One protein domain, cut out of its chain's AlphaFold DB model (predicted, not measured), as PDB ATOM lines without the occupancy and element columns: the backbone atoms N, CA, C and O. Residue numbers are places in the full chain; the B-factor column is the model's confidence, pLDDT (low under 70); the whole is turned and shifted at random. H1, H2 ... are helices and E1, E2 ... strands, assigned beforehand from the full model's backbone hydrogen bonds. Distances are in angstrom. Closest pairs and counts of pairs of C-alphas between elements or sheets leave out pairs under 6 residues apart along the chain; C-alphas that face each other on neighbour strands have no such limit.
ATOM      1  N   THR A 156      40.039 -24.395  -7.376       84.31
ATOM      2  CA  THR A 156      40.977 -25.516  -7.227       84.31
ATOM      3  C   THR A 156      42.401 -25.053  -7.497       84.31
ATOM      4  O   THR A 156      42.701 -24.542  -8.572       84.31
ATOM      5  N   VAL A 157      43.300 -25.268  -6.536       86.38
ATOM      6  CA  VAL A 157      44.711 -24.867  -6.622       86.38
ATOM      7  C   VAL A 157      45.624 -26.041  -6.278       86.38
ATOM      8  O   VAL A 157      45.304 -26.881  -5.440       86.38
ATOM      9  N   ALA A 158      46.780 -26.135  -6.933       86.12
ATOM     10  CA  ALA A 158      47.790 -27.117  -6.554       86.12
ATOM     11  C   ALA A 158      48.497 -26.688  -5.259       86.12
ATOM     12  O   ALA A 158      48.804 -25.512  -5.068       86.12
ATOM     13  N   GLN A 159      48.819 -27.651  -4.400       88.06
ATOM     14  CA  GLN A 159      49.514 -27.402  -3.140       88.06
ATOM     15  C   GLN A 159      50.791 -26.563  -3.346       88.06
ATOM     16  O   GLN A 159      51.627 -26.862  -4.204       88.06
ATOM     17  N   GLY A 160      50.955 -25.518  -2.539       81.06
ATOM     18  CA  GLY A 160      52.074 -24.576  -2.554       81.06
ATOM     19  C   GLY A 160      52.080 -23.615  -3.744       81.06
ATOM     20  O   GLY A 160      53.130 -23.053  -4.054       81.06
ATOM     21  N   LYS A 161      50.960 -23.464  -4.463       84.31
ATOM     22  CA  LYS A 161      50.771 -22.413  -5.473       84.31
ATOM     23  C   LYS A 161      49.955 -21.261  -4.899       84.31
ATOM     24  O   LYS A 161      49.143 -21.460  -4.000       84.31
ATOM     25  N   LEU A 162      50.192 -20.058  -5.415       79.75
ATOM     26  CA  LEU A 162      49.347 -18.907  -5.112       79.75
ATOM     27  C   LEU A 162      47.943 -19.153  -5.669       79.75
ATOM     28  O   LEU A 162      47.799 -19.790  -6.716       79.75
ATOM     29  N   LEU A 163      46.931 -18.652  -4.962       75.00
ATOM     30  CA  LEU A 163      45.579 -18.579  -5.500       75.00
ATOM     31  C   LEU A 163      45.613 -17.741  -6.779       75.00
ATOM     32  O   LEU A 163      46.235 -16.679  -6.810       75.00
ATOM     33  N   THR A 164      44.993 -18.250  -7.841       67.12
ATOM     34  CA  THR A 164      44.796 -17.494  -9.078       67.12
ATOM     35  C   THR A 164      43.858 -16.309  -8.835       67.12
ATOM     36  O   THR A 164      43.197 -16.229  -7.794       67.12
ATOM     37  N   ASP A 165      43.808 -15.384  -9.794       66.19
ATOM     38  CA  ASP A 165      43.037 -14.146  -9.686       66.19
ATOM     39  C   ASP A 165      41.583 -14.416  -9.251       66.19
ATOM     40  O   ASP A 165      40.890 -15.280  -9.808       66.19
ATOM     41  N   ALA A 166      41.115 -13.635  -8.271       68.50
ATOM     42  CA  ALA A 166      39.762 -13.675  -7.709       68.50
ATOM     43  C   ALA A 166      38.605 -13.709  -8.742       68.50
ATOM     44  O   ALA A 166      37.613 -14.387  -8.472       68.50
ATOM     45  N   PRO A 167      38.702 -13.087  -9.941       64.38
ATOM     46  CA  PRO A 167      37.646 -13.162 -10.950       64.38
ATOM     47  C   PRO A 167      37.320 -14.583 -11.422       64.38
ATOM     48  O   PRO A 167      36.190 -14.831 -11.817       64.38
ATOM     49  N   SER A 168      38.272 -15.526 -11.374       67.25
ATOM     50  CA  SER A 168      38.043 -16.906 -11.840       67.25
ATOM     51  C   SER A 168      37.070 -17.704 -10.966       67.25
ATOM     52  O   SER A 168      36.448 -18.643 -11.452       67.25
ATOM     53  N   ALA A 169      36.910 -17.314  -9.698       66.62
ATOM     54  CA  ALA A 169      35.948 -17.916  -8.775       66.62
ATOM     55  C   ALA A 169      34.520 -17.383  -8.973       66.62
ATOM     56  O   ALA A 169      33.565 -17.966  -8.463       66.62
ATOM     57  N   LEU A 170      34.377 -16.250  -9.665       72.81
ATOM     58  CA  LEU A 170      33.136 -15.494  -9.786       72.81
ATOM     59  C   LEU A 170      32.634 -15.576 -11.229       72.81
ATOM     60  O   LEU A 170      33.228 -15.014 -12.150       72.81
ATOM     61  N   THR A 171      31.517 -16.259 -11.451       68.88
ATOM     62  CA  THR A 171      31.060 -16.576 -12.816       68.88
ATOM     63  C   THR A 171      30.225 -15.465 -13.461       68.88
ATOM     64  O   THR A 171      29.989 -15.494 -14.668       68.88
ATOM     65  N   ASN A 172      29.818 -14.442 -12.701       66.44
ATOM     66  CA  ASN A 172      28.973 -13.333 -13.163       66.44
ATOM     67  C   ASN A 172      29.701 -11.977 -13.268       66.44
ATOM     68  O   ASN A 172      29.049 -10.936 -13.359       66.44
ATOM     69  N   THR A 173      31.036 -11.959 -13.281       70.19
ATOM     70  CA  THR A 173      31.841 -10.718 -13.265       70.19
ATOM     71  C   THR A 173      31.587  -9.794 -14.455       70.19
ATOM     72  O   THR A 173      31.661  -8.578 -14.309       70.19
ATOM     73  N   THR A 174      31.212 -10.338 -15.615       69.38
ATOM     74  CA  THR A 174      30.890  -9.564 -16.828       69.38
ATOM     75  C   THR A 174      29.583  -8.773 -16.737       69.38
ATOM     76  O   THR A 174      29.311  -7.948 -17.605       69.38
ATOM     77  N   GLN A 175      28.768  -9.019 -15.709       68.81
ATOM     78  CA  GLN A 175      27.503  -8.317 -15.464       68.81
ATOM     79  C   GLN A 175      27.654  -7.166 -14.460       68.81
ATOM     80  O   GLN A 175      26.684  -6.456 -14.197       68.81
ATOM     81  N   LEU A 176      28.843  -6.999 -13.876       76.50
ATOM     82  CA  LEU A 176      29.113  -5.967 -12.881       76.50
ATOM     83  C   LEU A 176      29.524  -4.644 -13.551       76.50
ATOM     84  O   LEU A 176      30.013  -4.659 -14.684       76.50
ATOM     85  N   PRO A 177      29.326  -3.495 -12.876       76.62
ATOM     86  CA  PRO A 177      29.717  -2.194 -13.409       76.62
ATOM     87  C   PRO A 177      31.193  -2.145 -13.825       76.62
ATOM     88  O   PRO A 177      32.064  -2.702 -13.148       76.62
ATOM     89  N   GLU A 178      31.486  -1.445 -14.921       81.38
ATOM     90  CA  GLU A 178      32.860  -1.249 -15.390       81.38
ATOM     91  C   GLU A 178      33.702  -0.543 -14.316       81.38
ATOM     92  O   GLU A 178      33.280   0.466 -13.758       81.38
ATOM     93  N   GLY A 179      34.887  -1.085 -14.016       80.38
ATOM     94  CA  GLY A 179      35.756  -0.609 -12.931       80.38
ATOM     95  C   GLY A 179      35.621  -1.378 -11.611       80.38
ATOM     96  O   GLY A 179      36.327  -1.053 -10.661       80.38
ATOM     97  N   THR A 180      34.764  -2.403 -11.546       85.19
ATOM     98  CA  THR A 180      34.695  -3.312 -10.388       85.19
ATOM     99  C   THR A 180      36.006  -4.096 -10.225       85.19
ATOM    100  O   THR A 180      36.502  -4.681 -11.191       85.19
ATOM    101  N   THR A 181      36.555  -4.148  -9.007       86.81
ATOM    102  CA  THR A 181      37.776  -4.902  -8.667       86.81
ATOM    103  C   THR A 181      37.500  -6.016  -7.654       86.81
ATOM    104  O   THR A 181      36.494  -5.999  -6.942       86.81
ATOM    105  N   PHE A 182      38.394  -7.011  -7.602       86.19
ATOM    106  CA  PHE A 182      38.241  -8.211  -6.775       86.19
ATOM    107  C   PHE A 182      39.559  -8.557  -6.092       86.19
ATOM    108  O   PHE A 182      40.578  -8.717  -6.766       86.19
ATOM    109  N   GLU A 183      39.530  -8.740  -4.776       86.50
ATOM    110  CA  GLU A 183      40.725  -9.053  -3.992       86.50
ATOM    111  C   GLU A 183      40.460 -10.154  -2.969       86.50
ATOM    112  O   GLU A 183      39.443 -10.154  -2.279       86.50
ATOM    113  N   TRP A 184      41.406 -11.078  -2.818       85.00
ATOM    114  CA  TRP A 184      41.381 -12.045  -1.724       85.00
ATOM    115  C   TRP A 184      41.646 -11.336  -0.398       85.00
ATOM    116  O   TRP A 184      42.705 -10.750  -0.196       85.00
ATOM    117  N   THR A 185      40.688 -11.405   0.518       76.00
ATOM    118  CA  THR A 185      40.764 -10.730   1.825       76.00
ATOM    119  C   THR A 185      41.204 -11.686   2.928       76.00
ATOM    120  O   THR A 185      41.847 -11.271   3.888       76.00
ATOM    121  N   ALA A 186      40.908 -12.980   2.772       73.69
ATOM    122  CA  ALA A 186      41.411 -14.036   3.643       73.69
ATOM    123  C   ALA A 186      42.536 -14.810   2.945       73.69
ATOM    124  O   ALA A 186      42.370 -15.302   1.827       73.69
ATOM    125  N   THR A 187      43.682 -14.952   3.614       69.44
ATOM    126  CA  THR A 187      44.765 -15.822   3.146       69.44
ATOM    127  C   THR A 187      44.342 -17.281   3.289       69.44
ATOM    128  O   THR A 187      44.208 -17.775   4.408       69.44
ATOM    129  N   VAL A 188      44.156 -17.971   2.167       80.88
ATOM    130  CA  VAL A 188      43.899 -19.415   2.144       80.88
ATOM    131  C   VAL A 188      45.227 -20.165   2.196       80.88
ATOM    132  O   VAL A 188      46.160 -19.840   1.455       80.88
ATOM    133  N   ASP A 189      45.327 -21.172   3.063       83.88
ATOM    134  CA  ASP A 189      46.547 -21.961   3.206       83.88
ATOM    135  C   ASP A 189      46.666 -23.003   2.092       83.88
ATOM    136  O   ASP A 189      46.239 -24.155   2.196       83.88
ATOM    137  N   THR A 190      47.332 -22.603   1.015       86.62
ATOM    138  CA  THR A 190      47.604 -23.504  -0.102       86.62
ATOM    139  C   THR A 190      48.751 -24.474   0.175       86.62
ATOM    140  O   THR A 190      48.989 -25.367  -0.638       86.62
ATOM    141  N   ASN A 191      49.484 -24.366   1.291       87.00
ATOM    142  CA  ASN A 191      50.601 -25.272   1.587       87.00
ATOM    143  C   ASN A 191      50.136 -26.625   2.114       87.00
ATOM    144  O   ASN A 191      50.861 -27.613   1.963       87.00
ATOM    145  N   ASN A 192      48.934 -26.690   2.678       87.31
ATOM    146  CA  ASN A 192      48.333 -27.919   3.169       87.31
ATOM    147  C   ASN A 192      47.247 -28.393   2.202       87.31
ATOM    148  O   ASN A 192      46.284 -27.686   1.923       87.31
ATOM    149  N   ALA A 193      47.424 -29.601   1.662       87.75
ATOM    150  CA  ALA A 193      46.420 -30.209   0.801       87.75
ATOM    151  C   ALA A 193      45.151 -30.531   1.600       87.75
ATOM    152  O   ALA A 193      45.231 -30.987   2.741       87.75
ATOM    153  N   GLY A 194      43.995 -30.325   0.981       84.19
ATOM    154  CA  GLY A 194      42.694 -30.502   1.615       84.19
ATOM    155  C   GLY A 194      41.595 -29.845   0.793       84.19
ATOM    156  O   GLY A 194      41.855 -28.919   0.028       84.19
ATOM    157  N   ASP A 195      40.376 -30.338   0.949       85.56
ATOM    158  CA  ASP A 195      39.192 -29.770   0.309       85.56
ATOM    159  C   ASP A 195      38.416 -28.906   1.320       85.56
ATOM    160  O   ASP A 195      38.594 -29.043   2.533       85.56
ATOM    161  N   ASN A 196      37.536 -28.039   0.820       82.81
ATOM    162  CA  ASN A 196      36.622 -27.214   1.618       82.81
ATOM    163  C   ASN A 196      37.284 -26.176   2.542       82.81
ATOM    164  O   ASN A 196      36.740 -25.856   3.601       82.81
ATOM    165  N   GLN A 197      38.438 -25.620   2.162       85.44
ATOM    166  CA  GLN A 197      38.992 -24.482   2.897       85.44
ATOM    167  C   GLN A 197      38.156 -23.217   2.627       85.44
ATOM    168  O   GLN A 197      37.852 -22.941   1.463       85.44
ATOM    169  N   PRO A 198      37.793 -22.428   3.657       85.19
ATOM    170  CA  PRO A 198      37.072 -21.178   3.459       85.19
ATOM    171  C   PRO A 198      38.007 -20.096   2.907       85.19
ATOM    172  O   PRO A 198      39.125 -19.913   3.389       85.19
ATOM    173  N   GLY A 199      37.532 -19.351   1.916       85.81
ATOM    174  CA  GLY A 199      38.175 -18.161   1.378       85.81
ATOM    175  C   GLY A 199      37.186 -17.003   1.291       85.81
ATOM    176  O   GLY A 199      35.975 -17.210   1.235       85.81
ATOM    177  N   VAL A 200      37.703 -15.774   1.283       86.88
ATOM    178  CA  VAL A 200      36.881 -14.561   1.177       86.88
ATOM    179  C   VAL A 200      37.460 -13.643   0.112       86.88
ATOM    180  O   VAL A 200      38.655 -13.343   0.140       86.88
ATOM    181  N   ILE A 201      36.600 -13.187  -0.794       86.62
ATOM    182  CA  ILE A 201      36.904 -12.182  -1.813       86.62
ATOM    183  C   ILE A 201      36.149 -10.897  -1.466       86.62
ATOM    184  O   ILE A 201      34.938 -10.932  -1.273       86.62
ATOM    185  N   THR A 202      36.833  -9.761  -1.428       87.94
ATOM    186  CA  THR A 202      36.195  -8.440  -1.406       87.94
ATOM    187  C   THR A 202      35.995  -7.964  -2.836       87.94
ATOM    188  O   THR A 202      36.928  -7.962  -3.639       87.94
ATOM    189  N   VAL A 203      34.763  -7.571  -3.146       87.50
ATOM    190  CA  VAL A 203      34.366  -6.906  -4.387       87.50
ATOM    191  C   VAL A 203      34.291  -5.416  -4.094       87.50
ATOM    192  O   VAL A 203      33.589  -5.033  -3.162       87.50
ATOM    193  N   THR A 204      34.993  -4.591  -4.868       88.00
ATOM    194  CA  THR A 204      34.922  -3.125  -4.756       88.00
ATOM    195  C   THR A 204      34.304  -2.555  -6.021       88.00
ATOM    196  O   THR A 204      34.792  -2.815  -7.122       88.00
ATOM    197  N   TYR A 205      33.230  -1.789  -5.867       86.19
ATOM    198  CA  TYR A 205      32.501  -1.168  -6.967       86.19
ATOM    199  C   TYR A 205      33.072   0.217  -7.316       86.19
ATOM    200  O   TYR A 205      33.766   0.827  -6.498       86.19
ATOM    201  N   PRO A 206      32.769   0.767  -8.509       86.94
ATOM    202  CA  PRO A 206      33.281   2.076  -8.932       86.94
ATOM    203  C   PRO A 206      32.872   3.251  -8.033       86.94
ATOM    204  O   PRO A 206      33.567   4.264  -7.995       86.94
ATOM    205  N   ASP A 207      31.752   3.131  -7.316       79.19
ATOM    206  CA  ASP A 207      31.278   4.129  -6.348       79.19
ATOM    207  C   ASP A 207      31.981   4.031  -4.979       79.19
ATOM    208  O   ASP A 207      31.709   4.829  -4.083       79.19
ATOM    209  N   GLY A 208      32.900   3.073  -4.824       83.38
ATOM    210  CA  GLY A 208      33.645   2.804  -3.598       83.38
ATOM    211  C   GLY A 208      32.912   1.915  -2.595       83.38
ATOM    212  O   GLY A 208      33.480   1.617  -1.543       83.38
ATOM    213  N   SER A 209      31.683   1.478  -2.884       87.19
ATOM    214  CA  SER A 209      30.998   0.481  -2.061       87.19
ATOM    215  C   SER A 209      31.663  -0.895  -2.190       87.19
ATOM    216  O   SER A 209      32.382  -1.173  -3.157       87.19
ATOM    217  N   THR A 210      31.451  -1.762  -1.197       88.88
ATOM    218  CA  THR A 210      32.098  -3.079  -1.139       88.88
ATOM    219  C   THR A 210      31.147  -4.171  -0.686       88.88
ATOM    220  O   THR A 210      30.387  -3.947   0.253       88.88
ATOM    221  N   ASP A 211      31.315  -5.377  -1.232       83.38
ATOM    222  CA  ASP A 211      30.706  -6.594  -0.695       83.38
ATOM    223  C   ASP A 211      31.736  -7.719  -0.507       83.38
ATOM    224  O   ASP A 211      32.685  -7.851  -1.278       83.38
ATOM    225  N   THR A 212      31.482  -8.638   0.425       86.12
ATOM    226  CA  THR A 212      32.292  -9.855   0.613       86.12
ATOM    227  C   THR A 212      31.657 -11.073  -0.058       86.12
ATOM    228  O   THR A 212      30.436 -11.232  -0.054       86.12
ATOM    229  N   VAL A 213      32.466 -11.932  -0.677       81.31
ATOM    230  CA  VAL A 213      32.067 -13.226  -1.249       81.31
ATOM    231  C   VAL A 213      32.776 -14.329  -0.491       81.31
ATOM    232  O   VAL A 213      34.005 -14.365  -0.479       81.31
ATOM    233  N   GLU A 214      32.020 -15.246   0.094       84.25
ATOM    234  CA  GLU A 214      32.584 -16.487   0.611       84.25
ATOM    235  C   GLU A 214      32.772 -17.473  -0.537       84.25
ATOM    236  O   GLU A 214      31.872 -17.683  -1.352       84.25
ATOM    237  N   VAL A 215      33.959 -18.064  -0.613       83.50
ATOM    238  CA  VAL A 215      34.319 -19.015  -1.660       83.50
ATOM    239  C   VAL A 215      34.973 -20.245  -1.047       83.50
ATOM    240  O   VAL A 215      35.693 -20.161  -0.052       83.50
ATOM    241  N   VAL A 216      34.739 -21.403  -1.654       85.56
ATOM    242  CA  VAL A 216      35.370 -22.657  -1.237       85.56
ATOM    243  C   VAL A 216      36.652 -22.874  -2.031       85.56
ATOM    244  O   VAL A 216      36.642 -22.766  -3.258       85.56
ATOM    245  N   VAL A 217      37.746 -23.225  -1.353       86.31
ATOM    246  CA  VAL A 217      39.028 -23.557  -1.982       86.31
ATOM    247  C   VAL A 217      39.427 -25.008  -1.719       86.31
ATOM    248  O   VAL A 217      39.468 -25.476  -0.582       86.31
ATOM    249  N   ASN A 218      39.787 -25.703  -2.796       86.69
ATOM    250  CA  ASN A 218      40.283 -27.071  -2.794       86.69
ATOM    251  C   ASN A 218      41.768 -27.097  -3.176       86.69
ATOM    252  O   ASN A 218      42.146 -26.764  -4.302       86.69
ATOM    253  N   VAL A 219      42.618 -27.533  -2.250       88.62
ATOM    254  CA  VAL A 219      44.069 -27.622  -2.428       88.62
ATOM    255  C   VAL A 219      44.448 -29.054  -2.794       88.62
ATOM    256  O   VAL A 219      44.488 -29.949  -1.946       88.62
ATOM    257  N   LYS A 220      44.756 -29.291  -4.071       88.38
ATOM    258  CA  LYS A 220      45.119 -30.626  -4.561       88.38
ATOM    259  C   LYS A 220      46.572 -30.962  -4.219       88.38
ATOM    260  O   LYS A 220      47.462 -30.139  -4.462       88.38
ATOM    261  N   PRO A 221      46.845 -32.164  -3.679       85.06
ATOM    262  CA  PRO A 221      48.195 -32.556  -3.299       85.06
ATOM    263  C   PRO A 221      49.121 -32.571  -4.516       85.06
ATOM    264  O   PRO A 221      48.719 -32.947  -5.619       85.06
TER     265      PRO A 221
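AT A GLANCE: This is residues 156 to 221 of the 256 residues of an uncharacterized protein of Corynebacterium sp. HMSC29G08 (UniProt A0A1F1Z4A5). A long, twisted hairpin of two strands, E3 and E4, makes the length of a rod, and a short strand is added beside each of them, E2 beside E3 and E1 beside E4, near opposite ends of the rod. The resulting four-stranded sheet is curled like part of a barrel, and the short helix H1 sits at the open side of the curl and only grazes the sheet. The printed part has 66 residues, with one named helix and four named strands in the order E1, H1, E2, E3, E4; the sheet runs E1, E4, E3, E2, is mixed, and the class is mostly strand. It is only just compact, close to loose, with a radius of gyration of the C-alphas of 12.8 A and spans of 40 by 18 by 16 A.

HOW THE PARTS SIT: The inner strands E3, residues 194 to 204, and E4, residues 210 to 220, form a hairpin and are antiparallel at 155 degrees; N 199 and O 215 are 2.8 A apart and N 213 and O 201 are 2.7 A apart, within hydrogen-bond range. The edge strand E2, residues 181 to 184, forms a hairpin with E3, antiparallel at 146 degrees, with N 202 and O 183 at 2.8 A. E2, E3 and E4 make a meander, each strand the antiparallel neighbour of the one before. The other edge strand, E1, residues 156 to 158, is parallel to E4 at 50 degrees, with N 220 and O 157 at 2.8 A. E1 is apart from E2 and from E3. From edge to edge the strands' lines turn by 55 degrees and the way across the sheet turns by 148 degrees. H1, residues 166 to 169, is on the sheet but only grazes it; its closest C-alphas to E2 are those of Ala 166 and Phe 182, 5.7 A apart. H1 is too short for any O i to N i+4 pair; its one O i to N i+3 pair is within range.

IN THESE COORDINATES: E3 measures 29.2 A from its first to its last C-alpha, beginning at C-alpha 194 (42.694, -30.502, 1.615). E4 measures 30.7 A and ends at C-alpha 220 (45.119, -30.626, -4.561). E2 measures 10.6 A, E1 7.0 A and H1 5.8 A. E1 begins at C-alpha 156 (40.977, -25.516, -7.227).

THE WHOLE: The two C-alphas farthest apart are those of Asp 207 and Pro 221, 40.5 A. The first and last printed C-alphas, of Thr 156 and Pro 221, are 10.8 A apart. The printed part has no cut. The link from H1 to E2, 11 residues, is long, and the link from E3 to E4 is tight. The mean pLDDT of the printed part is 81.1; residues 164 to 169, 171 to 172, 174 to 175 and 187 are under 70.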